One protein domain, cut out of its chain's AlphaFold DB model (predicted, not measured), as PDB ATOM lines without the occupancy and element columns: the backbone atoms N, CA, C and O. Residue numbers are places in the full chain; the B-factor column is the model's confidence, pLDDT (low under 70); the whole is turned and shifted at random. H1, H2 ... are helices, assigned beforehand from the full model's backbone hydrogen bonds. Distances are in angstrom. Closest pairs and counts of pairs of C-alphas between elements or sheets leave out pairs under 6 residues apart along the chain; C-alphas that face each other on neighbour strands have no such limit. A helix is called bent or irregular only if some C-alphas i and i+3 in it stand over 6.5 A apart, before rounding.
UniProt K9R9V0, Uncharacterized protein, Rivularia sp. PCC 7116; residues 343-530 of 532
ATOM      1  N   ASP A 343     -42.652 -19.555 -54.615       91.12
ATOM      2  CA  ASP A 343     -43.707 -19.102 -53.718       91.12
ATOM      3  C   ASP A 343     -43.183 -18.945 -52.280       91.12
ATOM      4  O   ASP A 343     -42.318 -19.688 -51.805       91.12
ATOM      5  N   THR A 344     -43.729 -17.964 -51.565       89.88
ATOM      6  CA  THR A 344     -43.304 -17.607 -50.209       89.88
ATOM      7  C   THR A 344     -43.355 -18.801 -49.245       89.88
ATOM      8  O   THR A 344     -42.482 -18.943 -48.389       89.88
ATOM      9  N   SER A 345     -44.330 -19.702 -49.409       89.81
ATOM     10  CA  SER A 345     -44.466 -20.910 -48.585       89.81
ATOM     11  C   SER A 345     -43.341 -21.918 -48.849       89.81
ATOM     12  O   SER A 345     -42.740 -22.443 -47.906       89.81
ATOM     13  N   ALA A 346     -42.979 -22.144 -50.113       91.12
ATOM     14  CA  ALA A 346     -41.854 -22.986 -50.501       91.12
ATOM     15  C   ALA A 346     -40.515 -22.429 -50.012       91.12
ATOM     16  O   ALA A 346     -39.696 -23.208 -49.520       91.12
ATOM     17  N   GLN A 347     -40.300 -21.112 -50.098       93.31
ATOM     18  CA  GLN A 347     -39.082 -20.466 -49.593       93.31
ATOM     19  C   GLN A 347     -38.922 -20.685 -48.088       93.31
ATOM     20  O   GLN A 347     -37.907 -21.225 -47.644       93.31
ATOM     21  N   LYS A 348     -39.958 -20.332 -47.312       94.00
ATOM     22  CA  LYS A 348     -39.982 -20.491 -45.852       94.00
ATOM     23  C   LYS A 348     -39.768 -21.959 -45.467       94.00
ATOM     24  O   LYS A 348     -38.918 -22.272 -44.636       94.00
ATOM     25  N   SER A 349     -40.455 -22.878 -46.143       93.44
ATOM     26  CA  SER A 349     -40.346 -24.312 -45.863       93.44
ATOM     27  C   SER A 349     -38.969 -24.892 -46.198       93.44
ATOM     28  O   SER A 349     -38.463 -25.731 -45.454       93.44
ATOM     29  N   LEU A 350     -38.337 -24.455 -47.294       94.62
ATOM     30  CA  LEU A 350     -36.975 -24.863 -47.653       94.62
ATOM     31  C   LEU A 350     -35.941 -24.323 -46.661       94.62
ATOM     32  O   LEU A 350     -35.043 -25.077 -46.291       94.62
ATOM     33  N   LEU A 351     -36.083 -23.075 -46.198       95.19
ATOM     34  CA  LEU A 351     -35.217 -22.516 -45.152       95.19
ATOM     35  C   LEU A 351     -35.294 -23.360 -43.882       95.19
ATOM     36  O   LEU A 351     -34.267 -23.806 -43.381       95.19
ATOM     37  N   LEU A 352     -36.502 -23.644 -43.393       95.44
ATOM     38  CA  LEU A 352     -36.704 -24.447 -42.187       95.44
ATOM     39  C   LEU A 352     -36.158 -25.874 -42.339       95.44
ATOM     40  O   LEU A 352     -35.445 -26.364 -41.465       95.44
ATOM     41  N   TRP A 353     -36.450 -26.536 -43.460       96.00
ATOM     42  CA  TRP A 353     -36.013 -27.911 -43.695       96.00
ATOM     43  C   TRP A 353     -34.498 -28.038 -43.909       96.00
ATOM     44  O   TRP A 353     -33.892 -28.977 -43.403       96.00
ATOM     45  N   LEU A 354     -33.866 -27.127 -44.654       94.25
ATOM     46  CA  LEU A 354     -32.432 -27.209 -44.960       94.25
ATOM     47  C   LEU A 354     -31.554 -26.538 -43.895       94.25
ATOM     48  O   LEU A 354     -30.429 -26.973 -43.656       94.25
ATOM     49  N   GLY A 355     -32.038 -25.461 -43.280       94.06
ATOM     50  CA  GLY A 355     -31.286 -24.670 -42.308       94.06
ATOM     51  C   GLY A 355     -31.386 -25.214 -40.889       94.06
ATOM     52  O   GLY A 355     -30.356 -25.483 -40.277       94.06
ATOM     53  N   LEU A 356     -32.614 -25.396 -40.393       93.69
ATOM     54  CA  LEU A 356     -32.879 -25.915 -39.044       93.69
ATOM     55  C   LEU A 356     -33.086 -27.431 -39.015       93.69
ATOM     56  O   LEU A 356     -33.209 -27.999 -37.941       93.69
ATOM     57  N   GLU A 357     -33.124 -28.103 -40.168       94.44
ATOM     58  CA  GLU A 357     -33.330 -29.556 -40.242       94.44
ATOM     59  C   GLU A 357     -34.680 -30.008 -39.650       94.44
ATOM     60  O   GLU A 357     -34.808 -31.126 -39.147       94.44
ATOM     61  N   ILE A 358     -35.715 -29.154 -39.745       95.06
ATOM     62  CA  ILE A 358     -37.087 -29.492 -39.335       95.06
ATOM     63  C   ILE A 358     -37.541 -30.781 -40.027       95.06
ATOM     64  O   ILE A 358     -37.358 -30.970 -41.235       95.06
ATOM     65  N   ASN A 359     -38.147 -31.686 -39.260       93.44
ATOM     66  CA  ASN A 359     -38.535 -33.001 -39.749       93.44
ATOM     67  C   ASN A 359     -39.595 -32.894 -40.856       93.44
ATOM     68  O   ASN A 359     -40.573 -32.159 -40.755       93.44
ATOM     69  N   GLN A 360     -39.460 -33.720 -41.897       91.44
ATOM     70  CA  GLN A 360     -40.394 -33.727 -43.034       91.44
ATOM     71  C   GLN A 360     -41.850 -34.017 -42.628       91.44
ATOM     72  O   GLN A 360     -42.768 -33.568 -43.307       91.44
ATOM     73  N   ASN A 361     -42.066 -34.746 -41.531       92.12
ATOM     74  CA  ASN A 361     -43.407 -35.037 -41.020       92.12
ATOM     75  C   ASN A 361     -44.156 -33.777 -40.573       92.12
ATOM     76  O   ASN A 361     -45.374 -33.722 -40.716       92.12
ATOM     77  N   ASP A 362     -43.447 -32.746 -40.111       92.25
ATOM     78  CA  ASP A 362     -44.088 -31.509 -39.663       92.25
ATOM     79  C   ASP A 362     -44.681 -30.705 -40.829       92.25
ATOM     80  O   ASP A 362     -45.662 -29.984 -40.670       92.25
ATOM     81  N   PHE A 363     -44.156 -30.893 -42.040       93.25
ATOM     82  CA  PHE A 363     -44.655 -30.224 -43.242       93.25
ATOM     83  C   PHE A 363     -45.878 -30.910 -43.869       93.25
ATOM     84  O   PHE A 363     -46.418 -30.405 -44.851       93.25
ATOM     85  N   LEU A 364     -46.345 -32.043 -43.326       91.06
ATOM     86  CA  LEU A 364     -47.547 -32.718 -43.831       91.06
ATOM     87  C   LEU A 364     -48.773 -31.807 -43.753       91.06
ATOM     88  O   LEU A 364     -49.508 -31.686 -44.728       91.06
ATOM     89  N   LYS A 365     -48.947 -31.116 -42.621       87.06
ATOM     90  CA  LYS A 365     -50.042 -30.158 -42.426       87.06
ATOM     91  C   LYS A 365     -49.847 -28.901 -43.268       87.06
ATOM     92  O   LYS A 365     -50.790 -28.444 -43.896       87.06
ATOM     93  N   VAL A 366     -48.613 -28.399 -43.350       87.81
ATOM     94  CA  VAL A 366     -48.273 -27.191 -44.125       87.81
ATOM     95  C   VAL A 366     -48.595 -27.364 -45.612       87.81
ATOM     96  O   VAL A 366     -49.095 -26.443 -46.249       87.81
ATOM     97  N   PHE A 367     -48.341 -28.551 -46.168       88.38
ATOM     98  CA  PHE A 367     -48.590 -28.842 -47.582       88.38
ATOM     99  C   PHE A 367     -49.905 -29.584 -47.851       88.38
ATOM    100  O   PHE A 367     -50.162 -29.938 -49.002       88.38
ATOM    101  N   ASN A 368     -50.728 -29.848 -46.829       89.56
ATOM    102  CA  ASN A 368     -51.921 -30.698 -46.930       89.56
ATOM    103  C   ASN A 368     -51.628 -32.067 -47.587       89.56
ATOM    104  O   ASN A 368     -52.342 -32.524 -48.482       89.56
ATOM    105  N   LEU A 369     -50.545 -32.725 -47.160       91.44
ATOM    106  CA  LEU A 369     -50.086 -34.021 -47.667       91.44
ATOM    107  C   LEU A 369     -50.296 -35.134 -46.635       91.44
ATOM    108  O   LEU A 369     -50.200 -34.919 -45.431       91.44
ATOM    109  N   ALA A 370     -50.530 -36.357 -47.117       87.31
ATOM    110  CA  ALA A 370     -50.851 -37.500 -46.262       87.31
ATOM    111  C   ALA A 370     -49.621 -38.323 -45.843       87.31
ATOM    112  O   ALA A 370     -49.657 -39.011 -44.827       87.31
ATOM    113  N   LYS A 371     -48.542 -38.317 -46.640       91.75
ATOM    114  CA  LYS A 371     -47.377 -39.197 -46.431       91.75
ATOM    115  C   LYS A 371     -46.049 -38.453 -46.561       91.75
ATOM    116  O   LYS A 371     -45.860 -37.666 -47.486       91.75
ATOM    117  N   GLN A 372     -45.081 -38.782 -45.701       88.75
ATOM    118  CA  GLN A 372     -43.763 -38.128 -45.635       88.75
ATOM    119  C   GLN A 372     -43.017 -38.097 -46.979       88.75
ATOM    120  O   GLN A 372     -42.430 -37.084 -47.353       88.75
ATOM    121  N   TYR A 373     -43.065 -39.181 -47.761       91.31
ATOM    122  CA  TYR A 373     -42.383 -39.211 -49.059       91.31
ATOM    123  C   TYR A 373     -42.949 -38.178 -50.050       91.31
ATOM    124  O   TYR A 373     -42.251 -37.789 -50.986       91.31
ATOM    125  N   GLN A 374     -44.202 -37.738 -49.879       90.62
ATOM    126  CA  GLN A 374     -44.798 -36.691 -50.710       90.62
ATOM    127  C   GLN A 374     -44.162 -35.336 -50.395       90.62
ATOM    128  O   GLN A 374     -43.855 -34.590 -51.320       90.62
ATOM    129  N   VAL A 375     -43.866 -35.069 -49.118       91.44
ATOM    130  CA  VAL A 375     -43.108 -33.888 -48.673       91.44
ATOM    131  C   VAL A 375     -41.694 -33.912 -49.255       91.44
ATOM    132  O   VAL A 375     -41.251 -32.933 -49.851       91.44
ATOM    133  N   ALA A 376     -40.998 -35.051 -49.170       89.62
ATOM    134  CA  ALA A 376     -39.664 -35.198 -49.758       89.62
ATOM    135  C   ALA A 376     -39.668 -34.912 -51.272       89.62
ATOM    136  O   ALA A 376     -38.799 -34.201 -51.780       89.62
ATOM    137  N   ARG A 377     -40.680 -35.418 -51.991       89.88
ATOM    138  CA  ARG A 377     -40.879 -35.132 -53.420       89.88
ATOM    139  C   ARG A 377     -41.210 -33.665 -53.678       89.88
ATOM    140  O   ARG A 377     -40.743 -33.131 -54.678       89.88
ATOM    141  N   HIS A 378     -41.979 -33.020 -52.803       90.50
ATOM    142  CA  HIS A 378     -42.302 -31.598 -52.904       90.50
ATOM    143  C   HIS A 378     -41.034 -30.736 -52.816       90.50
ATOM    144  O   HIS A 378     -40.758 -29.945 -53.717       90.50
ATOM    145  N   PHE A 379     -40.181 -30.982 -51.818       92.50
ATOM    146  CA  PHE A 379     -38.894 -30.295 -51.702       92.50
ATOM    147  C   PHE A 379     -37.962 -30.568 -52.886       92.50
ATOM    148  O   PHE A 379     -37.374 -29.639 -53.439       92.50
ATOM    149  N   GLN A 380     -37.857 -31.827 -53.323       90.88
ATOM    150  CA  GLN A 380     -37.068 -32.174 -54.508       90.88
ATOM    151  C   GLN A 380     -37.590 -31.486 -55.770       90.88
ATOM    152  O   GLN A 380     -36.785 -31.057 -56.594       90.88
ATOM    153  N   LYS A 381     -38.913 -31.359 -55.929       90.88
ATOM    154  CA  LYS A 381     -39.526 -30.646 -57.052       90.88
ATOM    155  C   LYS A 381     -39.099 -29.182 -57.049       90.88
ATOM    156  O   LYS A 381     -38.647 -28.713 -58.086       90.88
ATOM    157  N   ASN A 382     -39.155 -28.505 -55.903       90.94
ATOM    158  CA  ASN A 382     -38.760 -27.099 -55.793       90.94
ATOM    159  C   ASN A 382     -37.270 -26.899 -56.107       90.94
ATOM    160  O   ASN A 382     -36.930 -26.056 -56.933       90.94
ATOM    161  N   ILE A 383     -36.383 -27.740 -55.563       89.69
ATOM    162  CA  ILE A 383     -34.943 -27.691 -55.885       89.69
ATOM    163  C   ILE A 383     -34.702 -27.985 -57.372       89.69
ATOM    164  O   ILE A 383     -33.877 -27.334 -58.013       89.69
ATOM    165  N   LYS A 384     -35.441 -28.936 -57.956       89.06
ATOM    166  CA  LYS A 384     -35.352 -29.234 -59.388       89.06
ATOM    167  C   LYS A 384     -35.834 -28.055 -60.238       89.06
ATOM    168  O   LYS A 384     -35.257 -27.826 -61.292       89.06
ATOM    169  N   THR A 385     -36.850 -27.311 -59.801       88.88
ATOM    170  CA  THR A 385     -37.305 -26.084 -60.475       88.88
ATOM    171  C   THR A 385     -36.194 -25.037 -60.507       88.88
ATOM    172  O   THR A 385     -35.864 -24.569 -61.595       88.88
ATOM    173  N   ILE A 386     -35.546 -24.767 -59.365       88.75
ATOM    174  CA  ILE A 386     -34.384 -23.862 -59.277       88.75
ATOM    175  C   ILE A 386     -33.283 -24.314 -60.245       88.75
ATOM    176  O   ILE A 386     -32.770 -23.525 -61.034       88.75
ATOM    177  N   LEU A 387     -32.939 -25.607 -60.232       86.88
ATOM    178  CA  LEU A 387     -31.876 -26.150 -61.078       86.88
ATOM    179  C   LEU A 387     -32.219 -26.091 -62.575       86.88
ATOM    180  O   LEU A 387     -31.351 -25.789 -63.390       86.88
ATOM    181  N   LYS A 388     -33.480 -26.331 -62.953       86.00
ATOM    182  CA  LYS A 388     -33.939 -26.174 -64.343       86.00
ATOM    183  C   LYS A 388     -33.829 -24.729 -64.811       86.00
ATOM    184  O   LYS A 388     -33.356 -24.499 -65.922       86.00
ATOM    185  N   ALA A 389     -34.259 -23.783 -63.979       84.19
ATOM    186  CA  ALA A 389     -34.171 -22.362 -64.287       84.19
ATOM    187  C   ALA A 389     -32.706 -21.918 -64.417       84.19
ATOM    188  O   ALA A 389     -32.337 -21.323 -65.429       84.19
ATOM    189  N   PHE A 390     -31.844 -22.351 -63.490       82.94
ATOM    190  CA  PHE A 390     -30.401 -22.135 -63.561       82.94
ATOM    191  C   PHE A 390     -29.778 -22.695 -64.849       82.94
ATOM    192  O   PHE A 390     -29.087 -21.962 -65.551       82.94
ATOM    193  N   ILE A 391     -30.029 -23.964 -65.196       81.12
ATOM    194  CA  ILE A 391     -29.452 -24.592 -66.399       81.12
ATOM    195  C   ILE A 391     -29.891 -23.846 -67.658       81.12
ATOM    196  O   ILE A 391     -29.067 -23.606 -68.538       81.12
ATOM    197  N   LYS A 392     -31.167 -23.451 -67.734       80.12
ATOM    198  CA  LYS A 392     -31.705 -22.698 -68.869       80.12
ATOM    199  C   LYS A 392     -31.061 -21.313 -68.978       80.12
ATOM    200  O   LYS A 392     -30.623 -20.936 -70.059       80.12
ATOM    201  N   HIS A 393     -30.957 -20.587 -67.867       77.38
ATOM    202  CA  HIS A 393     -30.309 -19.278 -67.830       77.38
ATOM    203  C   HIS A 393     -28.821 -19.377 -68.199       77.38
ATOM    204  O   HIS A 393     -28.310 -18.587 -68.989       77.38
ATOM    205  N   TYR A 394     -28.126 -20.392 -67.681       75.44
ATOM    206  CA  TYR A 394     -26.710 -20.612 -67.952       75.44
ATOM    207  C   TYR A 394     -26.451 -21.002 -69.416       75.44
ATOM    208  O   TYR A 394     -25.538 -20.472 -70.049       75.44
ATOM    209  N   SER A 395     -27.272 -21.890 -69.989       75.81
ATOM    210  CA  SER A 395     -27.111 -22.324 -71.381       75.81
ATOM    211  C   SER A 395     -27.398 -21.202 -72.380       75.81
ATOM    212  O   SER A 395     -26.693 -21.083 -73.383       75.81
ATOM    213  N   GLN A 396     -28.398 -20.365 -72.087       71.25
ATOM    214  CA  GLN A 396     -28.789 -19.236 -72.930       71.25
ATOM    215  C   GLN A 396     -27.765 -18.100 -72.890       71.25
ATOM    216  O   GLN A 396     -27.398 -17.595 -73.944       71.25
ATOM    217  N   ASN A 397     -27.268 -17.737 -71.704       67.06
ATOM    218  CA  ASN A 397     -26.452 -16.531 -71.545       67.06
ATOM    219  C   ASN A 397     -24.943 -16.770 -71.675       67.06
ATOM    220  O   ASN A 397     -24.216 -15.835 -71.998       67.06
ATOM    221  N   PHE A 398     -24.457 -17.993 -71.433       60.97
ATOM    222  CA  PHE A 398     -23.012 -18.269 -71.410       60.97
ATOM    223  C   PHE A 398     -22.550 -19.288 -72.455       60.97
ATOM    224  O   PHE A 398     -21.394 -19.244 -72.864       60.97
ATOM    225  N   MET A 399     -23.424 -20.196 -72.900       61.53
ATOM    226  CA  MET A 399     -23.057 -21.230 -73.880       61.53
ATOM    227  C   MET A 399     -23.594 -20.958 -75.292       61.53
ATOM    228  O   MET A 399     -23.175 -21.649 -76.218       61.53
ATOM    229  N   ASN A 400     -24.510 -19.993 -75.480       60.84
ATOM    230  CA  ASN A 400     -25.257 -19.784 -76.734       60.84
ATOM    231  C   ASN A 400     -25.848 -21.095 -77.297       60.84
ATOM    232  O   ASN A 400     -25.929 -21.301 -78.508       60.84
ATOM    233  N   GLN A 401     -26.233 -22.013 -76.404       66.25
ATOM    234  CA  GLN A 401     -26.726 -23.343 -76.744       66.25
ATOM    235  C   GLN A 401     -28.158 -23.514 -76.245       66.25
ATOM    236  O   GLN A 401     -28.467 -23.310 -75.069       66.25
ATOM    237  N   ASN A 402     -29.030 -23.960 -77.149       66.62
ATOM    238  CA  ASN A 402     -30.376 -24.391 -76.802       66.62
ATOM    239  C   ASN A 402     -30.336 -25.873 -76.427       66.62
ATOM    240  O   ASN A 402     -30.328 -26.740 -77.297       66.62
ATOM    241  N   LEU A 403     -30.301 -26.150 -75.124       70.38
ATOM    242  CA  LEU A 403     -30.381 -27.514 -74.611       70.38
ATOM    243  C   LEU A 403     -31.788 -28.080 -74.818       70.38
ATOM    244  O   LEU A 403     -32.796 -27.414 -74.566       70.38
ATOM    245  N   THR A 404     -31.862 -29.341 -75.229       75.44
ATOM    246  CA  THR A 404     -33.128 -30.067 -75.306       75.44
ATOM    247  C   THR A 404     -33.666 -30.363 -73.903       75.44
ATOM    248  O   THR A 404     -32.920 -30.491 -72.930       75.44
ATOM    249  N   VAL A 405     -34.983 -30.563 -73.783       73.00
ATOM    250  CA  VAL A 405     -35.636 -30.912 -72.502       73.00
ATOM    251  C   VAL A 405     -35.005 -32.157 -71.858       73.00
ATOM    252  O   VAL A 405     -34.859 -32.216 -70.637       73.00
ATOM    253  N   ARG A 406     -34.582 -33.133 -72.674       73.88
ATOM    254  CA  ARG A 406     -33.943 -34.375 -72.206       73.88
ATOM    255  C   ARG A 406     -32.556 -34.130 -71.609       73.88
ATOM    256  O   ARG A 406     -32.246 -34.709 -70.572       73.88
ATOM    257  N   GLU A 407     -31.750 -33.266 -72.223       75.06
ATOM    258  CA  GLU A 407     -30.413 -32.908 -71.725       75.06
ATOM    259  C   GLU A 407     -30.500 -32.124 -70.414       75.06
ATOM    260  O   GLU A 407     -29.791 -32.438 -69.457       75.06
ATOM    261  N   VAL A 408     -31.441 -31.177 -70.324       74.00
ATOM    262  CA  VAL A 408     -31.713 -30.435 -69.084       74.00
ATOM    263  C   VAL A 408     -32.132 -31.384 -67.961       74.00
ATOM    264  O   VAL A 408     -31.630 -31.277 -66.843       74.00
ATOM    265  N   ASP A 409     -33.025 -32.341 -68.232       74.00
ATOM    266  CA  ASP A 409     -33.469 -33.303 -67.220       74.00
ATOM    267  C   ASP A 409     -32.361 -34.266 -66.768       74.00
ATOM    268  O   ASP A 409     -32.376 -34.680 -65.605       74.00
ATOM    269  N   GLN A 410     -31.405 -34.608 -67.637       76.06
ATOM    270  CA  GLN A 410     -30.255 -35.438 -67.274       76.06
ATOM    271  C   GLN A 410     -29.263 -34.664 -66.396       76.06
ATOM    272  O   GLN A 410     -28.934 -35.125 -65.305       76.06
ATOM    273  N   LEU A 411     -28.890 -33.446 -66.796       72.94
ATOM    274  CA  LEU A 411     -28.032 -32.568 -65.993       72.94
ATOM    275  C   LEU A 411     -28.654 -32.258 -64.625       72.94
ATOM    276  O   LEU A 411     -27.957 -32.234 -63.612       72.94
ATOM    277  N   CYS A 412     -29.981 -32.103 -64.572       72.94
ATOM    278  CA  CYS A 412     -30.696 -31.930 -63.312       72.94
ATOM    279  C   CYS A 412     -30.512 -33.110 -62.350       72.94
ATOM    280  O   CYS A 412     -30.496 -32.896 -61.144       72.94
ATOM    281  N   LYS A 413     -30.421 -34.352 -62.845       76.12
ATOM    282  CA  LYS A 413     -30.217 -35.527 -61.980       76.12
ATOM    283  C   LYS A 413     -28.810 -35.545 -61.400       76.12
ATOM    284  O   LYS A 413     -28.652 -35.832 -60.218       76.12
ATOM    285  N   ASP A 414     -27.825 -35.195 -62.219       75.81
ATOM    286  CA  ASP A 414     -26.414 -35.270 -61.846       75.81
ATOM    287  C   ASP A 414     -26.009 -34.131 -60.893       75.81
ATOM    288  O   ASP A 414     -25.098 -34.297 -60.084       75.81
ATOM    289  N   LYS A 415     -26.705 -32.985 -60.958       79.12
ATOM    290  CA  LYS A 415     -26.367 -31.746 -60.233       79.12
ATOM    291  C   LYS A 415     -27.347 -31.328 -59.138       79.12
ATOM    292  O   LYS A 415     -27.169 -30.281 -58.519       79.12
ATOM    293  N   LEU A 416     -28.358 -32.150 -58.850       82.19
ATOM    294  CA  LEU A 416     -29.359 -31.844 -57.821       82.19
ATOM    295  C   LEU A 416     -28.744 -31.669 -56.426       82.19
ATOM    296  O   LEU A 416     -29.159 -30.789 -55.671       82.19
ATOM    297  N   ASN A 417     -27.768 -32.513 -56.087       83.12
ATOM    298  CA  ASN A 417     -27.127 -32.486 -54.774       83.12
ATOM    299  C   ASN A 417     -26.295 -31.216 -54.573       83.12
ATOM    300  O   ASN A 417     -26.368 -30.643 -53.494       83.12
ATOM    301  N   ASP A 418     -25.614 -30.729 -55.613       82.38
ATOM    302  CA  ASP A 418     -24.776 -29.524 -55.553       82.38
ATOM    303  C   ASP A 418     -25.617 -28.282 -55.185       82.38
ATOM    304  O   ASP A 418     -25.265 -27.510 -54.292       82.38
ATOM    305  N   VAL A 419     -26.789 -28.114 -55.816       83.25
ATOM    306  CA  VAL A 419     -27.718 -27.013 -55.485       83.25
ATOM    307  C   VAL A 419     -28.295 -27.187 -54.085       83.25
ATOM    308  O   VAL A 419     -28.400 -26.217 -53.333       83.25
ATOM    309  N   LYS A 420     -28.657 -28.419 -53.711       88.25
ATOM    310  CA  LYS A 420     -29.170 -28.709 -52.370       88.25
ATOM    311  C   LYS A 420     -28.138 -28.368 -51.294       88.25
ATOM    312  O   LYS A 420     -28.502 -27.765 -50.288       88.25
ATOM    313  N   GLU A 421     -26.875 -28.733 -51.489       87.25
ATOM    314  CA  GLU A 421     -25.781 -28.435 -50.564       87.25
ATOM    315  C   GLU A 421     -25.573 -26.924 -50.430       87.25
ATOM    316  O   GLU A 421     -25.554 -26.400 -49.314       87.25
ATOM    317  N   TYR A 422     -25.543 -26.197 -51.550       87.62
ATOM    318  CA  TYR A 422     -25.438 -24.739 -51.525       87.62
ATOM    319  C   TYR A 422     -26.606 -24.076 -50.777       87.62
ATOM    320  O   TYR A 422     -26.382 -23.242 -49.898       87.62
ATOM    321  N   LEU A 423     -27.849 -24.477 -51.063       88.88
ATOM    322  CA  LEU A 423     -29.030 -23.961 -50.362       88.88
ATOM    323  C   LEU A 423     -29.039 -24.348 -48.878       88.88
ATOM    324  O   LEU A 423     -29.515 -23.571 -48.054       88.88
ATOM    325  N   THR A 424     -28.470 -25.501 -48.520       92.25
ATOM    326  CA  THR A 424     -28.266 -25.906 -47.121       92.25
ATOM    327  C   THR A 424     -27.316 -24.944 -46.422       92.25
ATOM    328  O   THR A 424     -27.647 -24.420 -45.361       92.25
ATOM    329  N   MET A 425     -26.169 -24.639 -47.032       88.25
ATOM    330  CA  MET A 425     -25.231 -23.662 -46.477       88.25
ATOM    331  C   MET A 425     -25.861 -22.272 -46.353       88.25
ATOM    332  O   MET A 425     -25.723 -21.637 -45.308       88.25
ATOM    333  N   TYR A 426     -26.576 -21.819 -47.386       92.19
ATOM    334  CA  TYR A 426     -27.277 -20.535 -47.380       92.19
ATOM    335  C   TYR A 426     -28.317 -20.459 -46.253       92.19
ATOM    336  O   TYR A 426     -28.295 -19.520 -45.458       92.19
ATOM    337  N   SER A 427     -29.164 -21.485 -46.131       92.56
ATOM    338  CA  SER A 427     -30.213 -21.559 -45.108       92.56
ATOM    339  C   SER A 427     -29.617 -21.603 -43.703       92.56
ATOM    340  O   SER A 427     -30.052 -20.866 -42.826       92.56
ATOM    341  N   LYS A 428     -28.566 -22.403 -43.482       93.06
ATOM    342  CA  LYS A 428     -27.849 -22.420 -42.198       93.06
ATOM    343  C   LYS A 428     -27.260 -21.047 -41.884       93.06
ATOM    344  O   LYS A 428     -27.390 -20.581 -40.759       93.06
ATOM    345  N   ASN A 429     -26.647 -20.377 -42.859       91.56
ATOM    346  CA  ASN A 429     -26.058 -19.057 -42.649       91.56
ATOM    347  C   ASN A 429     -27.098 -17.992 -42.263       91.56
ATOM    348  O   ASN A 429     -26.818 -17.186 -41.381       91.56
ATOM    349  N   PHE A 430     -28.294 -18.028 -42.857       94.38
ATOM    350  CA  PHE A 430     -29.411 -17.161 -42.468       94.38
ATOM    351  C   PHE A 430     -29.701 -17.259 -40.959       94.38
ATOM    352  O   PHE A 430     -29.630 -16.260 -40.246       94.38
ATOM    353  N   PHE A 431     -29.892 -18.470 -40.431       95.75
ATOM    354  CA  PHE A 431     -30.143 -18.671 -38.998       95.75
ATOM    355  C   PHE A 431     -28.932 -18.343 -38.115       95.75
ATOM    356  O   PHE A 431     -29.087 -17.820 -37.013       95.75
ATOM    357  N   ARG A 432     -27.706 -18.588 -38.597       93.38
ATOM    358  CA  ARG A 432     -26.485 -18.198 -37.872       93.38
ATOM    359  C   ARG A 432     -26.389 -16.690 -37.682       93.38
ATOM    360  O   ARG A 432     -25.978 -16.260 -36.614       93.38
ATOM    361  N   GLN A 433     -26.763 -15.892 -38.683       92.38
ATOM    362  CA  GLN A 433     -26.749 -14.429 -38.571       92.38
ATOM    363  C   GLN A 433     -27.695 -13.936 -37.474       92.38
ATOM    364  O   GLN A 433     -27.334 -13.035 -36.716       92.38
ATOM    365  N   ILE A 434     -28.859 -14.572 -37.344       94.00
ATOM    366  CA  ILE A 434     -29.803 -14.292 -36.263       94.00
ATOM    367  C   ILE A 434     -29.165 -14.621 -34.900       94.00
ATOM    368  O   ILE A 434     -29.157 -13.772 -34.008       94.00
ATOM    369  N   LEU A 435     -28.551 -15.802 -34.743       92.12
ATOM    370  CA  LEU A 435     -27.873 -16.175 -33.492       92.12
ATOM    371  C   LEU A 435     -26.716 -15.239 -33.135       92.12
ATOM    372  O   LEU A 435     -26.596 -14.843 -31.980       92.12
ATOM    373  N   THR A 436     -25.906 -14.829 -34.110       90.69
ATOM    374  CA  THR A 436     -24.801 -13.887 -33.884       90.69
ATOM    375  C   THR A 436     -25.290 -12.545 -33.333       90.69
ATOM    376  O   THR A 436     -24.567 -11.901 -32.576       90.69
ATOM    377  N   LYS A 437     -26.518 -12.125 -33.667       90.75
ATOM    378  CA  LYS A 437     -27.140 -10.908 -33.129       90.75
ATOM    379  C   LYS A 437     -27.703 -11.119 -31.717       90.75
ATOM    380  O   LYS A 437     -27.530 -10.256 -30.863       90.75
ATOM    381  N   ILE A 438     -28.357 -12.255 -31.477       91.56
ATOM    382  CA  ILE A 438     -29.120 -12.525 -30.245       91.56
ATOM    383  C   ILE A 438     -28.236 -13.035 -29.105       91.56
ATOM    384  O   ILE A 438     -28.357 -12.577 -27.968       91.56
ATOM    385  N   ALA A 439     -27.332 -13.976 -29.383       87.69
ATOM    386  CA  ALA A 439     -26.554 -14.656 -28.353       87.69
ATOM    387  C   ALA A 439     -25.730 -13.688 -27.475       87.69
ATOM    388  O   ALA A 439     -25.810 -13.806 -26.252       87.69
ATOM    389  N   PRO A 440     -25.027 -12.668 -28.014       86.25
ATOM    390  CA  PRO A 440     -24.276 -11.725 -27.179       86.25
ATOM    391  C   PRO A 440     -25.149 -10.873 -26.248       86.25
ATOM    392  O   PRO A 440     -24.667 -10.418 -25.217       86.25
ATOM    393  N   GLN A 441     -26.415 -10.640 -26.612       86.94
ATOM    394  CA  GLN A 441     -27.360  -9.831 -25.830       86.94
ATOM    395  C   GLN A 441     -28.039 -10.643 -24.724       86.94
ATOM    396  O   GLN A 441     -28.529 -10.080 -23.749       86.94
ATOM    397  N   THR A 442     -28.069 -11.965 -24.886       86.38
ATOM    398  CA  THR A 442     -28.866 -12.866 -24.052       86.38
ATOM    399  C   THR A 442     -28.012 -13.607 -23.021       86.38
ATOM    400  O   THR A 442     -28.490 -13.922 -21.935       86.38
ATOM    401  N   ILE A 443     -26.740 -13.872 -23.338       86.94
ATOM    402  CA  ILE A 443     -25.836 -14.645 -22.480       86.94
ATOM    403  C   ILE A 443     -25.139 -13.711 -21.482       86.94
ATOM    404  O   ILE A 443     -24.273 -12.911 -21.848       86.94
ATOM    405  N   ASN A 444     -25.476 -13.844 -20.200       87.75
ATOM    406  CA  ASN A 444     -24.807 -13.117 -19.122       87.75
ATOM    407  C   ASN A 444     -23.489 -13.808 -18.688       87.75
ATOM    408  O   ASN A 444     -23.137 -14.887 -19.162       87.75
ATOM    409  N   LYS A 445     -22.738 -13.199 -17.759       85.56
ATOM    410  CA  LYS A 445     -21.433 -13.728 -17.312       85.56
ATOM    411  C   LYS A 445     -21.517 -15.128 -16.679       85.56
ATOM    412  O   LYS A 445     -20.609 -15.927 -16.888       85.56
ATOM    413  N   SER A 446     -22.574 -15.432 -15.920       85.31
ATOM    414  CA  SER A 446     -22.763 -16.766 -15.328       85.31
ATOM    415  C   SER A 446     -23.100 -17.815 -16.385       85.31
ATOM    416  O   SER A 446     -22.563 -18.918 -16.345       85.31
ATOM    417  N   ASP A 447     -23.920 -17.451 -17.371       86.00
ATOM    418  CA  ASP A 447     -24.315 -18.331 -18.467       86.00
ATOM    419  C   ASP A 447     -23.099 -18.664 -19.351       86.00
ATOM    420  O   ASP A 447     -22.940 -19.814 -19.755       86.00
ATOM    421  N   LYS A 448     -22.185 -17.702 -19.578       86.44
ATOM    422  CA  LYS A 448     -20.918 -17.936 -20.299       86.44
ATOM    423  C   LYS A 448     -20.065 -19.025 -19.652       86.44
ATOM    424  O   LYS A 448     -19.597 -19.907 -20.363       86.44
ATOM    425  N   LEU A 449     -19.893 -18.973 -18.327       85.56
ATOM    426  CA  LEU A 449     -19.073 -19.935 -17.584       85.56
ATOM    427  C   LEU A 449     -19.654 -21.353 -17.656       85.56
ATOM    428  O   LEU A 449     -18.920 -22.314 -17.882       85.56
ATOM    429  N   LEU A 450     -20.971 -21.481 -17.483       86.88
ATOM    430  CA  LEU A 450     -21.650 -22.775 -17.562       86.88
ATOM    431  C   LEU A 450     -21.574 -23.345 -18.986       86.88
ATOM    432  O   LEU A 450     -21.230 -24.511 -19.174       86.88
ATOM    433  N   LEU A 451     -21.833 -22.513 -20.003       87.38
ATOM    434  CA  LEU A 451     -21.759 -22.925 -21.405       87.38
ATOM    435  C   LEU A 451     -20.334 -23.310 -21.820       87.38
ATOM    436  O   LEU A 451     -20.177 -24.309 -22.517       87.38
ATOM    437  N   SER A 452     -19.298 -22.588 -21.380       86.25
ATOM    438  CA  SER A 452     -17.911 -22.958 -21.687       86.25
ATOM    439  C   SER A 452     -17.540 -24.312 -21.080       86.25
ATOM    440  O   SER A 452     -17.012 -25.163 -21.787       86.25
ATOM    441  N   GLN A 453     -17.909 -24.560 -19.815       86.38
ATOM    442  CA  GLN A 453     -17.659 -25.847 -19.152       86.38
ATOM    443  C   GLN A 453     -18.353 -27.009 -19.870       86.38
ATOM    444  O   GLN A 453     -17.749 -28.057 -20.097       86.38
ATOM    445  N   TYR A 454     -19.611 -26.823 -20.275       88.12
ATOM    446  CA  TYR A 454     -20.338 -27.821 -21.058       88.12
ATOM    447  C   TYR A 454     -19.678 -28.091 -22.415       88.12
ATOM    448  O   TYR A 454     -19.533 -29.251 -22.802       88.12
ATOM    449  N   LEU A 455     -19.248 -27.049 -23.134       85.62
ATOM    450  CA  LEU A 455     -18.610 -27.206 -24.442       85.62
ATOM    451  C   LEU A 455     -17.237 -27.876 -24.357       85.62
ATOM    452  O   LEU A 455     -16.898 -28.645 -25.259       85.62
ATOM    453  N   ASP A 456     -16.475 -27.629 -23.292       85.88
ATOM    454  CA  ASP A 456     -15.202 -28.309 -23.040       85.88
ATOM    455  C   ASP A 456     -15.433 -29.821 -22.867       85.88
ATOM    456  O   ASP A 456     -14.816 -30.630 -23.567       85.88
ATOM    457  N   ILE A 457     -16.420 -30.208 -22.046       84.81
ATOM    458  CA  ILE A 457     -16.806 -31.615 -21.830       84.81
ATOM    459  C   ILE A 457     -17.365 -32.246 -23.115       84.81
ATOM    460  O   ILE A 457     -17.052 -33.393 -23.439       84.81
ATOM    461  N   LEU A 458     -18.177 -31.514 -23.884       83.81
ATOM    462  CA  LEU A 458     -18.724 -31.985 -25.160       83.81
ATOM    463  C   LEU A 458     -17.614 -32.212 -26.196       83.81
ATOM    464  O   LEU A 458     -17.649 -33.185 -26.955       83.81
ATOM    465  N   THR A 459     -16.616 -31.330 -26.226       83.06
ATOM    466  CA  THR A 459     -15.455 -31.454 -27.111       83.06
ATOM    467  C   THR A 459     -14.619 -32.673 -26.726       83.06
ATOM    468  O   THR A 459     -14.272 -33.466 -27.604       83.06
ATOM    469  N   GLU A 460     -14.370 -32.883 -25.432       83.44
ATOM    470  CA  GLU A 460     -13.680 -34.069 -24.915       83.44
ATOM    471  C   GLU A 460     -14.439 -35.362 -25.260       83.44
ATOM    472  O   GLU A 460     -13.854 -36.306 -25.799       83.44
ATOM    473  N   TYR A 461     -15.760 -35.383 -25.053       81.94
ATOM    474  CA  TYR A 461     -16.614 -36.523 -25.394       81.94
ATOM    475  C   TYR A 461     -16.548 -36.881 -26.885       81.94
ATOM    476  O   TYR A 461     -16.465 -38.055 -27.243       81.94
ATOM    477  N   ASN A 462     -16.543 -35.877 -27.767       81.00
ATOM    478  CA  ASN A 462     -16.474 -36.085 -29.214       81.00
ATOM    479  C   ASN A 462     -15.088 -36.543 -29.700       81.00
ATOM    480  O   ASN A 462     -14.988 -37.184 -30.750       81.00
ATOM    481  N   GLN A 463     -14.016 -36.226 -28.967       80.06
ATOM    482  CA  GLN A 463     -12.648 -36.630 -29.306       80.06
ATOM    483  C   GLN A 463     -12.321 -38.066 -28.863       80.06
ATOM    484  O   GLN A 463     -11.503 -38.736 -29.502       80.06
ATOM    485  N   GLN A 464     -12.963 -38.574 -27.808       77.81
ATOM    486  CA  GLN A 464     -12.711 -39.928 -27.320       77.81
ATOM    487  C   GLN A 464     -13.398 -40.993 -28.195       77.81
ATOM    488  O   GLN A 464     -14.620 -41.104 -28.269       77.81
ATOM    489  N   ARG A 465     -12.589 -41.839 -28.855       52.00
ATOM    490  CA  ARG A 465     -13.058 -42.956 -29.709       52.00
ATOM    491  C   ARG A 465     -13.852 -44.027 -28.942       52.00
ATOM    492  O   ARG A 465     -14.615 -44.766 -29.563       52.00
ATOM    493  N   ILE A 466     -13.674 -44.123 -27.625       57.28
ATOM    494  CA  ILE A 466     -14.401 -45.038 -26.738       57.28
ATOM    495  C   ILE A 466     -15.333 -44.177 -25.889       57.28
ATOM    496  O   ILE A 466     -14.870 -43.290 -25.181       57.28
ATOM    497  N   LYS A 467     -16.646 -44.427 -25.972       64.56
ATOM    498  CA  LYS A 467     -17.671 -43.712 -25.196       64.56
ATOM    499  C   LYS A 467     -17.531 -44.064 -23.715       64.56
ATOM    500  O   LYS A 467     -18.237 -44.949 -23.234       64.56
ATOM    501  N   ASN A 468     -16.610 -43.402 -23.021       76.75
ATOM    502  CA  ASN A 468     -16.422 -43.562 -21.589       76.75
ATOM    503  C   ASN A 468     -17.748 -43.214 -20.872       76.75
ATOM    504  O   ASN A 468     -18.256 -42.099 -21.058       76.75
ATOM    505  N   PRO A 469     -18.352 -44.153 -20.120       79.19
ATOM    506  CA  PRO A 469     -19.615 -43.916 -19.425       79.19
ATOM    507  C   PRO A 469     -19.529 -42.755 -18.427       79.19
ATOM    508  O   PRO A 469     -20.499 -42.006 -18.314       79.19
ATOM    509  N   ASP A 470     -18.368 -42.536 -17.805       80.75
ATOM    510  CA  ASP A 470     -18.171 -41.479 -16.809       80.75
ATOM    511  C   ASP A 470     -18.243 -40.088 -17.453       80.75
ATOM    512  O   ASP A 470     -18.924 -39.192 -16.959       80.75
ATOM    513  N   ILE A 471     -17.630 -39.916 -18.628       78.88
ATOM    514  CA  ILE A 471     -17.675 -38.645 -19.372       78.88
ATOM    515  C   ILE A 471     -19.069 -38.406 -19.945       78.88
ATOM    516  O   ILE A 471     -19.543 -37.273 -19.952       78.88
ATOM    517  N   LYS A 472     -19.775 -39.461 -20.372       83.81
ATOM    518  CA  LYS A 472     -21.178 -39.341 -20.793       83.81
ATOM    519  C   LYS A 472     -22.069 -38.866 -19.639       83.81
ATOM    520  O   LYS A 472     -22.968 -38.059 -19.858       83.81
ATOM    521  N   GLN A 473     -21.833 -39.361 -18.426       84.62
ATOM    522  CA  GLN A 473     -22.565 -38.931 -17.238       84.62
ATOM    523  C   GLN A 473     -22.231 -37.479 -16.870       84.62
ATOM    524  O   GLN A 473     -23.147 -36.694 -16.630       84.62
ATOM    525  N   SER A 474     -20.955 -37.091 -16.920       84.81
ATOM    526  CA  SER A 474     -20.523 -35.699 -16.739       84.81
ATOM    527  C   SER A 474     -21.125 -34.758 -17.784       84.81
ATOM    528  O   SER A 474     -21.594 -33.681 -17.426       84.81
ATOM    529  N   LEU A 475     -21.196 -35.177 -19.052       85.44
ATOM    530  CA  LEU A 475     -21.835 -34.414 -20.126       85.44
ATOM    531  C   LEU A 475     -23.332 -34.225 -19.870       85.44
ATOM    532  O   LEU A 475     -23.835 -33.116 -20.008       85.44
ATOM    533  N   ASN A 476     -24.038 -35.283 -19.461       86.00
ATOM    534  CA  ASN A 476     -25.456 -35.192 -19.114       86.00
ATOM    535  C   ASN A 476     -25.692 -34.241 -17.933       86.00
ATOM    536  O   ASN A 476     -26.619 -33.437 -17.973       86.00
ATOM    537  N   ASN A 477     -24.849 -34.300 -16.899       85.31
ATOM    538  CA  ASN A 477     -24.952 -33.409 -15.743       85.31
ATOM    539  C   ASN A 477     -24.680 -31.948 -16.131       85.31
ATOM    540  O   ASN A 477     -25.441 -31.062 -15.746       85.31
ATOM    541  N   ALA A 478     -23.638 -31.702 -16.932       85.31
ATOM    542  CA  ALA A 478     -23.315 -30.374 -17.441       85.31
ATOM    543  C   ALA A 478     -24.431 -29.829 -18.346       85.31
ATOM    544  O   ALA A 478     -24.798 -28.667 -18.224       85.31
ATOM    545  N   TYR A 479     -25.024 -30.678 -19.191       86.50
ATOM    546  CA  TYR A 479     -26.167 -30.320 -20.029       86.50
ATOM    547  C   TYR A 479     -27.386 -29.910 -19.194       86.50
ATOM    548  O   TYR A 479     -28.006 -28.888 -19.468       86.50
ATOM    549  N   VAL A 480     -27.715 -30.653 -18.130       86.62
ATOM    550  CA  VAL A 480     -28.818 -30.284 -17.222       86.62
ATOM    551  C   VAL A 480     -28.578 -28.907 -16.596       86.62
ATOM    552  O   VAL A 480     -29.519 -28.129 -16.467       86.62
ATOM    553  N   GLN A 481     -27.330 -28.583 -16.254       84.00
ATOM    554  CA  GLN A 481     -26.955 -27.290 -15.676       84.00
ATOM    555  C   GLN A 481     -26.959 -26.140 -16.696       84.00
ATOM    556  O   GLN A 481     -27.207 -24.997 -16.320       84.00
ATOM    557  N   THR A 482     -26.696 -26.413 -17.977       86.44
ATOM    558  CA  THR A 482     -26.681 -25.396 -19.045       86.44
ATOM    559  C   THR A 482     -27.992 -25.258 -19.796       86.44
ATOM    560  O   THR A 482     -28.157 -24.289 -20.542       86.44
ATOM    561  N   ARG A 483     -28.938 -26.178 -19.599       87.31
ATOM    562  CA  ARG A 483     -30.216 -26.198 -20.314       87.31
ATOM    563  C   ARG A 483     -30.977 -24.882 -20.187       87.31
ATOM    564  O   ARG A 483     -31.450 -24.361 -21.191       87.31
ATOM    565  N   ASP A 484     -31.028 -24.300 -18.991       87.12
ATOM    566  CA  ASP A 484     -31.688 -23.008 -18.772       87.12
ATOM    567  C   ASP A 484     -31.021 -21.885 -19.581       87.12
ATOM    568  O   ASP A 484     -31.702 -21.032 -20.150       87.12
ATOM    569  N   SER A 485     -29.691 -21.912 -19.711       87.81
ATOM    570  CA  SER A 485     -28.932 -20.966 -20.539       87.81
ATOM    571  C   SER A 485     -29.217 -21.142 -22.031       87.81
ATOM    572  O   SER A 485     -29.326 -20.153 -22.754       87.81
ATOM    573  N   ILE A 486     -29.384 -22.380 -22.501       88.00
ATOM    574  CA  ILE A 486     -29.771 -22.667 -23.889       88.00
ATOM    575  C   ILE A 486     -31.211 -22.199 -24.148       88.00
ATOM    576  O   ILE A 486     -31.461 -21.527 -25.150       88.00
ATOM    577  N   ILE A 487     -32.138 -22.454 -23.218       89.31
ATOM    578  CA  ILE A 487     -33.540 -22.011 -23.303       89.31
ATOM    579  C   ILE A 487     -33.633 -20.481 -23.374       89.31
ATOM    580  O   ILE A 487     -34.408 -19.948 -24.173       89.31
ATOM    581  N   LYS A 488     -32.811 -19.759 -22.597       90.19
ATOM    582  CA  LYS A 488     -32.742 -18.291 -22.659       90.19
ATOM    583  C   LYS A 488     -32.407 -17.784 -24.060       90.19
ATOM    584  O   LYS A 488     -32.978 -16.780 -24.457       90.19
ATOM    585  N   ILE A 489     -31.529 -18.461 -24.807       92.19
ATOM    586  CA  ILE A 489     -31.186 -18.111 -26.202       92.19
ATOM    587  C   ILE A 489     -32.295 -18.560 -27.161       92.19
ATOM    588  O   ILE A 489     -32.637 -17.847 -28.104       92.19
ATOM    589  N   GLN A 490     -32.867 -19.739 -26.919       93.50
ATOM    590  CA  GLN A 490     -33.872 -20.359 -27.776       93.50
ATOM    591  C   GLN A 490     -35.131 -19.503 -27.933       93.50
ATOM    592  O   GLN A 490     -35.646 -19.404 -29.044       93.50
ATOM    593  N   GLN A 491     -35.621 -18.882 -26.858       92.69
ATOM    594  CA  GLN A 491     -36.831 -18.051 -26.891       92.69
ATOM    595  C   GLN A 491     -36.709 -16.830 -27.827       92.69
ATOM    596  O   GLN A 491     -37.459 -16.768 -28.802       92.69
ATOM    597  N   PRO A 492     -35.758 -15.892 -27.632       94.12
ATOM    598  CA  PRO A 492     -35.590 -14.750 -28.527       94.12
ATOM    599  C   PRO A 492     -35.213 -15.183 -29.945       94.12
ATOM    600  O   PRO A 492     -35.650 -14.560 -30.909       94.12
ATOM    601  N   PHE A 493     -34.453 -16.275 -30.098       95.75
ATOM    602  CA  PHE A 493     -34.143 -16.833 -31.412       95.75
ATOM    603  C   PHE A 493     -35.392 -17.324 -32.151       95.75
ATOM    604  O   PHE A 493     -35.562 -17.018 -33.329       95.75
ATOM    605  N   SER A 494     -36.283 -18.031 -31.456       95.19
ATOM    606  CA  SER A 494     -37.547 -18.508 -32.024       95.19
ATOM    607  C   SER A 494     -38.444 -17.337 -32.416       95.19
ATOM    608  O   SER A 494     -38.929 -17.312 -33.542       95.19
ATOM    609  N   VAL A 495     -38.578 -16.327 -31.549       95.38
ATOM    610  CA  VAL A 495     -39.361 -15.110 -31.831       95.38
ATOM    611  C   VAL A 495     -38.826 -14.370 -33.059       95.38
ATOM    612  O   VAL A 495     -39.595 -13.966 -33.925       95.38
ATOM    613  N   GLU A 496     -37.507 -14.217 -33.185       95.50
ATOM    614  CA  GLU A 496     -36.917 -13.536 -34.341       95.50
ATOM    615  C   GLU A 496     -37.100 -14.338 -35.641       95.50
ATOM    616  O   GLU A 496     -37.348 -13.747 -36.691       95.50
ATOM    617  N   ILE A 497     -37.043 -15.675 -35.589       95.25
ATOM    618  CA  ILE A 497     -37.380 -16.528 -36.740       95.25
ATOM    619  C   ILE A 497     -38.851 -16.357 -37.129       95.25
ATOM    620  O   ILE A 497     -39.147 -16.186 -38.312       95.25
ATOM    621  N   GLU A 498     -39.763 -16.413 -36.157       95.38
ATOM    622  CA  GLU A 498     -41.203 -16.237 -36.378       95.38
ATOM    623  C   GLU A 498     -41.508 -14.870 -36.990       95.38
ATOM    624  O   GLU A 498     -42.288 -14.796 -37.937       95.38
ATOM    625  N   ASN A 499     -40.827 -13.815 -36.537       94.56
ATOM    626  CA  ASN A 499     -40.955 -12.466 -37.084       94.56
ATOM    627  C   ASN A 499     -40.404 -12.360 -38.513       94.56
ATOM    628  O   ASN A 499     -41.091 -11.855 -39.396       94.56
ATOM    629  N   GLN A 500     -39.180 -12.837 -38.770       94.31
ATOM    630  CA  GLN A 500     -38.548 -12.696 -40.090       94.31
ATOM    631  C   GLN A 500     -39.180 -13.586 -41.160       94.31
ATOM    632  O   GLN A 500     -39.180 -13.231 -42.339       94.31
ATOM    633  N   LEU A 501     -39.683 -14.758 -40.771       92.31
ATOM    634  CA  LEU A 501     -40.344 -15.683 -41.684       92.31
ATOM    635  C   LEU A 501     -41.870 -15.568 -41.633       92.31
ATOM    636  O   LEU A 501     -42.522 -16.245 -42.417       92.31
ATOM    637  N   GLU A 502     -42.458 -14.740 -40.769       94.44
ATOM    638  CA  GLU A 502     -43.912 -14.629 -40.552       94.44
ATOM    639  C   GLU A 502     -44.574 -16.018 -40.438       94.44
ATOM    640  O   GLU A 502     -45.484 -16.377 -41.194       94.44
ATOM    641  N   ILE A 503     -44.033 -16.856 -39.556       92.75
ATOM    642  CA  ILE A 503     -44.517 -18.218 -39.294       92.75
ATOM    643  C   ILE A 503     -44.778 -18.397 -37.805       92.75
ATOM    644  O   ILE A 503     -44.248 -17.663 -36.984       92.75
ATOM    645  N   GLN A 504     -45.530 -19.437 -37.458       92.44
ATOM    646  CA  GLN A 504     -45.629 -19.929 -36.086       92.44
ATOM    647  C   GLN A 504     -44.808 -21.214 -35.984       92.44
ATOM    648  O   GLN A 504     -45.151 -22.210 -36.622       92.44
ATOM    649  N   LEU A 505     -43.713 -21.221 -35.225       91.12
ATOM    650  CA  LEU A 505     -42.859 -22.403 -35.064       91.12
ATOM    651  C   LEU A 505     -43.559 -23.512 -34.271       91.12
ATOM    652  O   LEU A 505     -43.267 -24.688 -34.473       91.12
ATOM    653  N   GLN A 506     -44.545 -23.149 -33.449       89.56
ATOM    654  CA  GLN A 506     -45.373 -24.072 -32.664       89.56
ATOM    655  C   GLN A 506     -46.102 -25.125 -33.518       89.56
ATOM    656  O   GLN A 506     -46.446 -26.194 -33.018       89.56
ATOM    657  N   GLN A 507     -46.325 -24.858 -34.810       90.06
ATOM    658  CA  GLN A 507     -46.958 -25.823 -35.716       90.06
ATOM    659  C   GLN A 507     -46.035 -26.996 -36.099       90.06
ATOM    660  O   GLN A 507     -46.522 -28.012 -36.600       90.06
ATOM    661  N   PHE A 508     -44.720 -26.872 -35.874       92.75
ATOM    662  CA  PHE A 508     -43.728 -27.899 -36.183       92.75
ATOM    663  C   PHE A 508     -43.295 -28.602 -34.895       92.75
ATOM    664  O   PHE A 508     -42.597 -28.026 -34.062       92.75
ATOM    665  N   SER A 509     -43.668 -29.873 -34.737       92.25
ATOM    666  CA  SER A 509     -43.395 -30.621 -33.504       92.25
ATOM    667  C   SER A 509     -41.899 -30.794 -33.226       92.25
ATOM    668  O   SER A 509     -41.494 -30.827 -32.067       92.25
ATOM    669  N   SER A 510     -41.067 -30.838 -34.273       94.00
ATOM    670  CA  SER A 510     -39.612 -30.935 -34.129       94.00
ATOM    671  C   SER A 510     -38.891 -29.598 -33.949       94.00
ATOM    672  O   SER A 510     -37.683 -29.613 -33.725       94.00
ATOM    673  N   ALA A 511     -39.573 -28.446 -34.024       92.81
ATOM    674  CA  ALA A 511     -38.899 -27.145 -34.000       92.81
ATOM    675  C   ALA A 511     -38.073 -26.917 -32.736       92.81
ATOM    676  O   ALA A 511     -36.929 -26.485 -32.843       92.81
ATOM    677  N   VAL A 512     -38.612 -27.254 -31.564       92.69
ATOM    678  CA  VAL A 512     -37.926 -27.051 -30.279       92.69
ATOM    679  C   VAL A 512     -36.603 -27.823 -30.239       92.69
ATOM    680  O   VAL A 512     -35.549 -27.213 -30.073       92.69
ATOM    681  N   GLU A 513     -36.645 -29.136 -30.476       93.56
ATOM    682  CA  GLU A 513     -35.467 -30.018 -30.453       93.56
ATOM    683  C   GLU A 513     -34.432 -29.623 -31.520       93.56
ATOM    684  O   GLU A 513     -33.225 -29.593 -31.276       93.56
ATOM    685  N   ARG A 514     -34.898 -29.285 -32.726       95.00
ATOM    686  CA  ARG A 514     -34.025 -28.927 -33.848       95.00
ATOM    687  C   ARG A 514     -33.346 -27.578 -33.664       95.00
ATOM    688  O   ARG A 514     -32.168 -27.444 -33.987       95.00
ATOM    689  N   ILE A 515     -34.063 -26.599 -33.121       95.12
ATOM    690  CA  ILE A 515     -33.500 -25.295 -32.770       95.12
ATOM    691  C   ILE A 515     -32.453 -25.446 -31.671       95.12
ATOM    692  O   ILE A 515     -31.375 -24.870 -31.787       95.12
ATOM    693  N   GLU A 516     -32.744 -26.235 -30.639       92.75
ATOM    694  CA  GLU A 516     -31.798 -26.517 -29.560       92.75
ATOM    695  C   GLU A 516     -30.502 -27.130 -30.109       92.75
ATOM    696  O   GLU A 516     -29.424 -26.564 -29.925       92.75
ATOM    697  N   SER A 517     -30.613 -28.193 -30.913       92.06
ATOM    698  CA  SER A 517     -29.455 -28.811 -31.567       92.06
ATOM    699  C   SER A 517     -28.702 -27.837 -32.485       92.06
ATOM    700  O   SER A 517     -27.471 -27.863 -32.573       92.06
ATOM    701  N   PHE A 518     -29.411 -26.943 -33.179       93.94
ATOM    702  CA  PHE A 518     -28.784 -25.925 -34.021       93.94
ATOM    703  C   PHE A 518     -27.987 -24.898 -33.195       93.94
ATOM    704  O   PHE A 518     -26.872 -24.543 -33.586       93.94
ATOM    705  N   ILE A 519     -28.524 -24.456 -32.052       93.00
ATOM    706  CA  ILE A 519     -27.858 -23.537 -31.118       93.00
ATOM    707  C   ILE A 519     -26.606 -24.188 -30.530       93.00
ATOM    708  O   ILE A 519     -25.542 -23.572 -30.563       93.00
ATOM    709  N   GLU A 520     -26.696 -25.433 -30.059       89.31
ATOM    710  CA  GLU A 520     -25.544 -26.175 -29.528       89.31
ATOM    711  C   GLU A 520     -24.417 -26.271 -30.559       89.31
ATOM    712  O   GLU A 520     -23.276 -25.889 -30.292       89.31
ATOM    713  N   ASN A 521     -24.746 -26.697 -31.783       88.88
ATOM    714  CA  ASN A 521     -23.778 -26.784 -32.875       88.88
ATOM    715  C   ASN A 521     -23.161 -25.419 -33.213       88.88
ATOM    716  O   ASN A 521     -21.978 -25.330 -33.549       88.88
ATOM    717  N   TRP A 522     -23.946 -24.343 -33.145       92.19
ATOM    718  CA  TRP A 522     -23.439 -22.994 -33.367       92.19
ATOM    719  C   TRP A 522     -22.497 -22.538 -32.247       92.19
ATOM    720  O   TRP A 522     -21.449 -21.963 -32.550       92.19
ATOM    721  N   LEU A 523     -22.815 -22.833 -30.984       87.62
ATOM    722  CA  LEU A 523     -21.981 -22.510 -29.825       87.62
ATOM    723  C   LEU A 523     -20.636 -23.249 -29.863       87.62
ATOM    724  O   LEU A 523     -19.605 -22.626 -29.620       87.62
ATOM    725  N   VAL A 524     -20.622 -24.527 -30.268       84.56
ATOM    726  CA  VAL A 524     -19.382 -25.302 -30.485       84.56
ATOM    727  C   VAL A 524     -18.457 -24.603 -31.486       84.56
ATOM    728  O   VAL A 524     -17.251 -24.525 -31.275       84.56
ATOM    729  N   VAL A 525     -19.009 -24.060 -32.574       83.94
ATOM    730  CA  VAL A 525     -18.219 -23.374 -33.611       83.94
ATOM    731  C   VAL A 525     -17.791 -21.965 -33.177       83.94
ATOM    732  O   VAL A 525     -16.759 -21.475 -33.630       83.94
ATOM    733  N   ASN A 526     -18.554 -21.308 -32.300       84.81
ATOM    734  CA  ASN A 526     -18.355 -19.908 -31.908       84.81
ATOM    735  C   ASN A 526     -17.952 -19.744 -30.434       84.81
ATOM    736  O   ASN A 526     -18.302 -18.751 -29.795       84.81
ATOM    737  N   GLN A 527     -17.160 -20.682 -29.908       80.12
ATOM    738  CA  GLN A 527     -16.640 -20.676 -28.536       80.12
ATOM    739  C   GLN A 527     -16.016 -19.335 -28.111       80.12
ATOM    740  O   GLN A 527     -16.156 -18.917 -26.966       80.12
ATOM    741  N   ALA A 528     -15.398 -18.597 -29.042       72.56
ATOM    742  CA  ALA A 528     -14.802 -17.284 -28.782       72.56
ATOM    743  C   ALA A 528     -15.782 -16.237 -28.206       72.56
ATOM    744  O   ALA A 528     -15.344 -15.272 -27.587       72.56
ATOM    745  N   ILE A 529     -17.095 -16.409 -28.397       74.75
ATOM    746  CA  ILE A 529     -18.133 -15.530 -27.832       74.75
ATOM    747  C   ILE A 529     -18.293 -15.748 -26.317       74.75
ATOM    748  O   ILE A 529     -18.744 -14.849 -25.608       74.75
ATOM    749  N   LEU A 530     -17.896 -16.920 -25.814       69.19
ATOM    750  CA  LEU A 530     -18.036 -17.314 -24.411       69.19
ATOM    751  C   LEU A 530     -16.808 -16.959 -23.559       69.19
ATOM    752  O   LEU A 530     -16.954 -16.755 -22.360       69.19
TER     753      LEU A 530
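AT A GLANCE: This is residues 343 to 530 of the 532 residues of an uncharacterized protein of Rivularia sp. PCC 7116 (UniProt K9R9V0). A long bent helix, H4, runs lengthwise; its arm H4b passes through the middle, while H3 crosses the arm H4a at one end and the hairpin of H5 and H6a makes the other. H1 and H6b pack on H4b, H7 crosses H6b, and H2 packs on the start of H3. The printed part has 188 residues with seven named helices, H1 to H7 in order, and no named strand: all helix, mostly crossed. It is loose, with a radius of gyration of the C-alphas of 20.4 A, and spans 62 by 36 by 32 A.

IN THESE COORDINATES: H4, residues 405 to 442, was assigned as one helix by its hydrogen bonds but is bent: C-alphas 414 and 417 are 7.6 A apart. Its arms are H4a, 405 to 414, and H4b, 417 to 442, 36.5 A long. H6, 469 to 501, likewise one helix by its hydrogen bonds, is bent, with 7.1 A between C-alphas 481 and 484; its arms are H6a, 469 to 481, and H6b, 484 to 501. H1 is 344 to 355, from C-alpha 344 at (-43.304, -17.607, -50.209); H2 is 360 to 366; H3, 372 to 398, is 38.6 A long; H5 is 445 to 463; H7 is 511 to 525 and ends with C-alpha 525 at (-18.219, -23.374, -33.611).

HOW THE PARTS SIT: H4b touches H1, about perpendicular at 82 degrees, closest at C-alphas 428 and 355, 4.1 A, and H6b at a steep 60 degrees, C-alphas 442 and 489, 6.1 A. H3 touches H4a, C-alphas 387 and 412, 6.3 A, and H2, C-alphas 372 and 361, 5.6 A. H6b touches H7, C-alphas 490 and 516, 6.7 A. The hairpin H5 and H6a touches at C-alphas 454 and 478, 5.3 A. Every O i to N i+4 pair is within hydrogen-bond range in H1, H3, H4a, H5, H6a and H7, but 20 of 22 in H4b, 13 of 14 in H6b and 0 of 3 in H2, which has 3 of 4 O i to N i+3 pairs.

THE WHOLE: C-alphas 400 and 470, the farthest apart, are 64.1 A apart. The printed part has no cut and no long link. Residues 462 to 468 stand free. The pLDDT is under 70 at residues 397 to 402, 465 to 467 and 530.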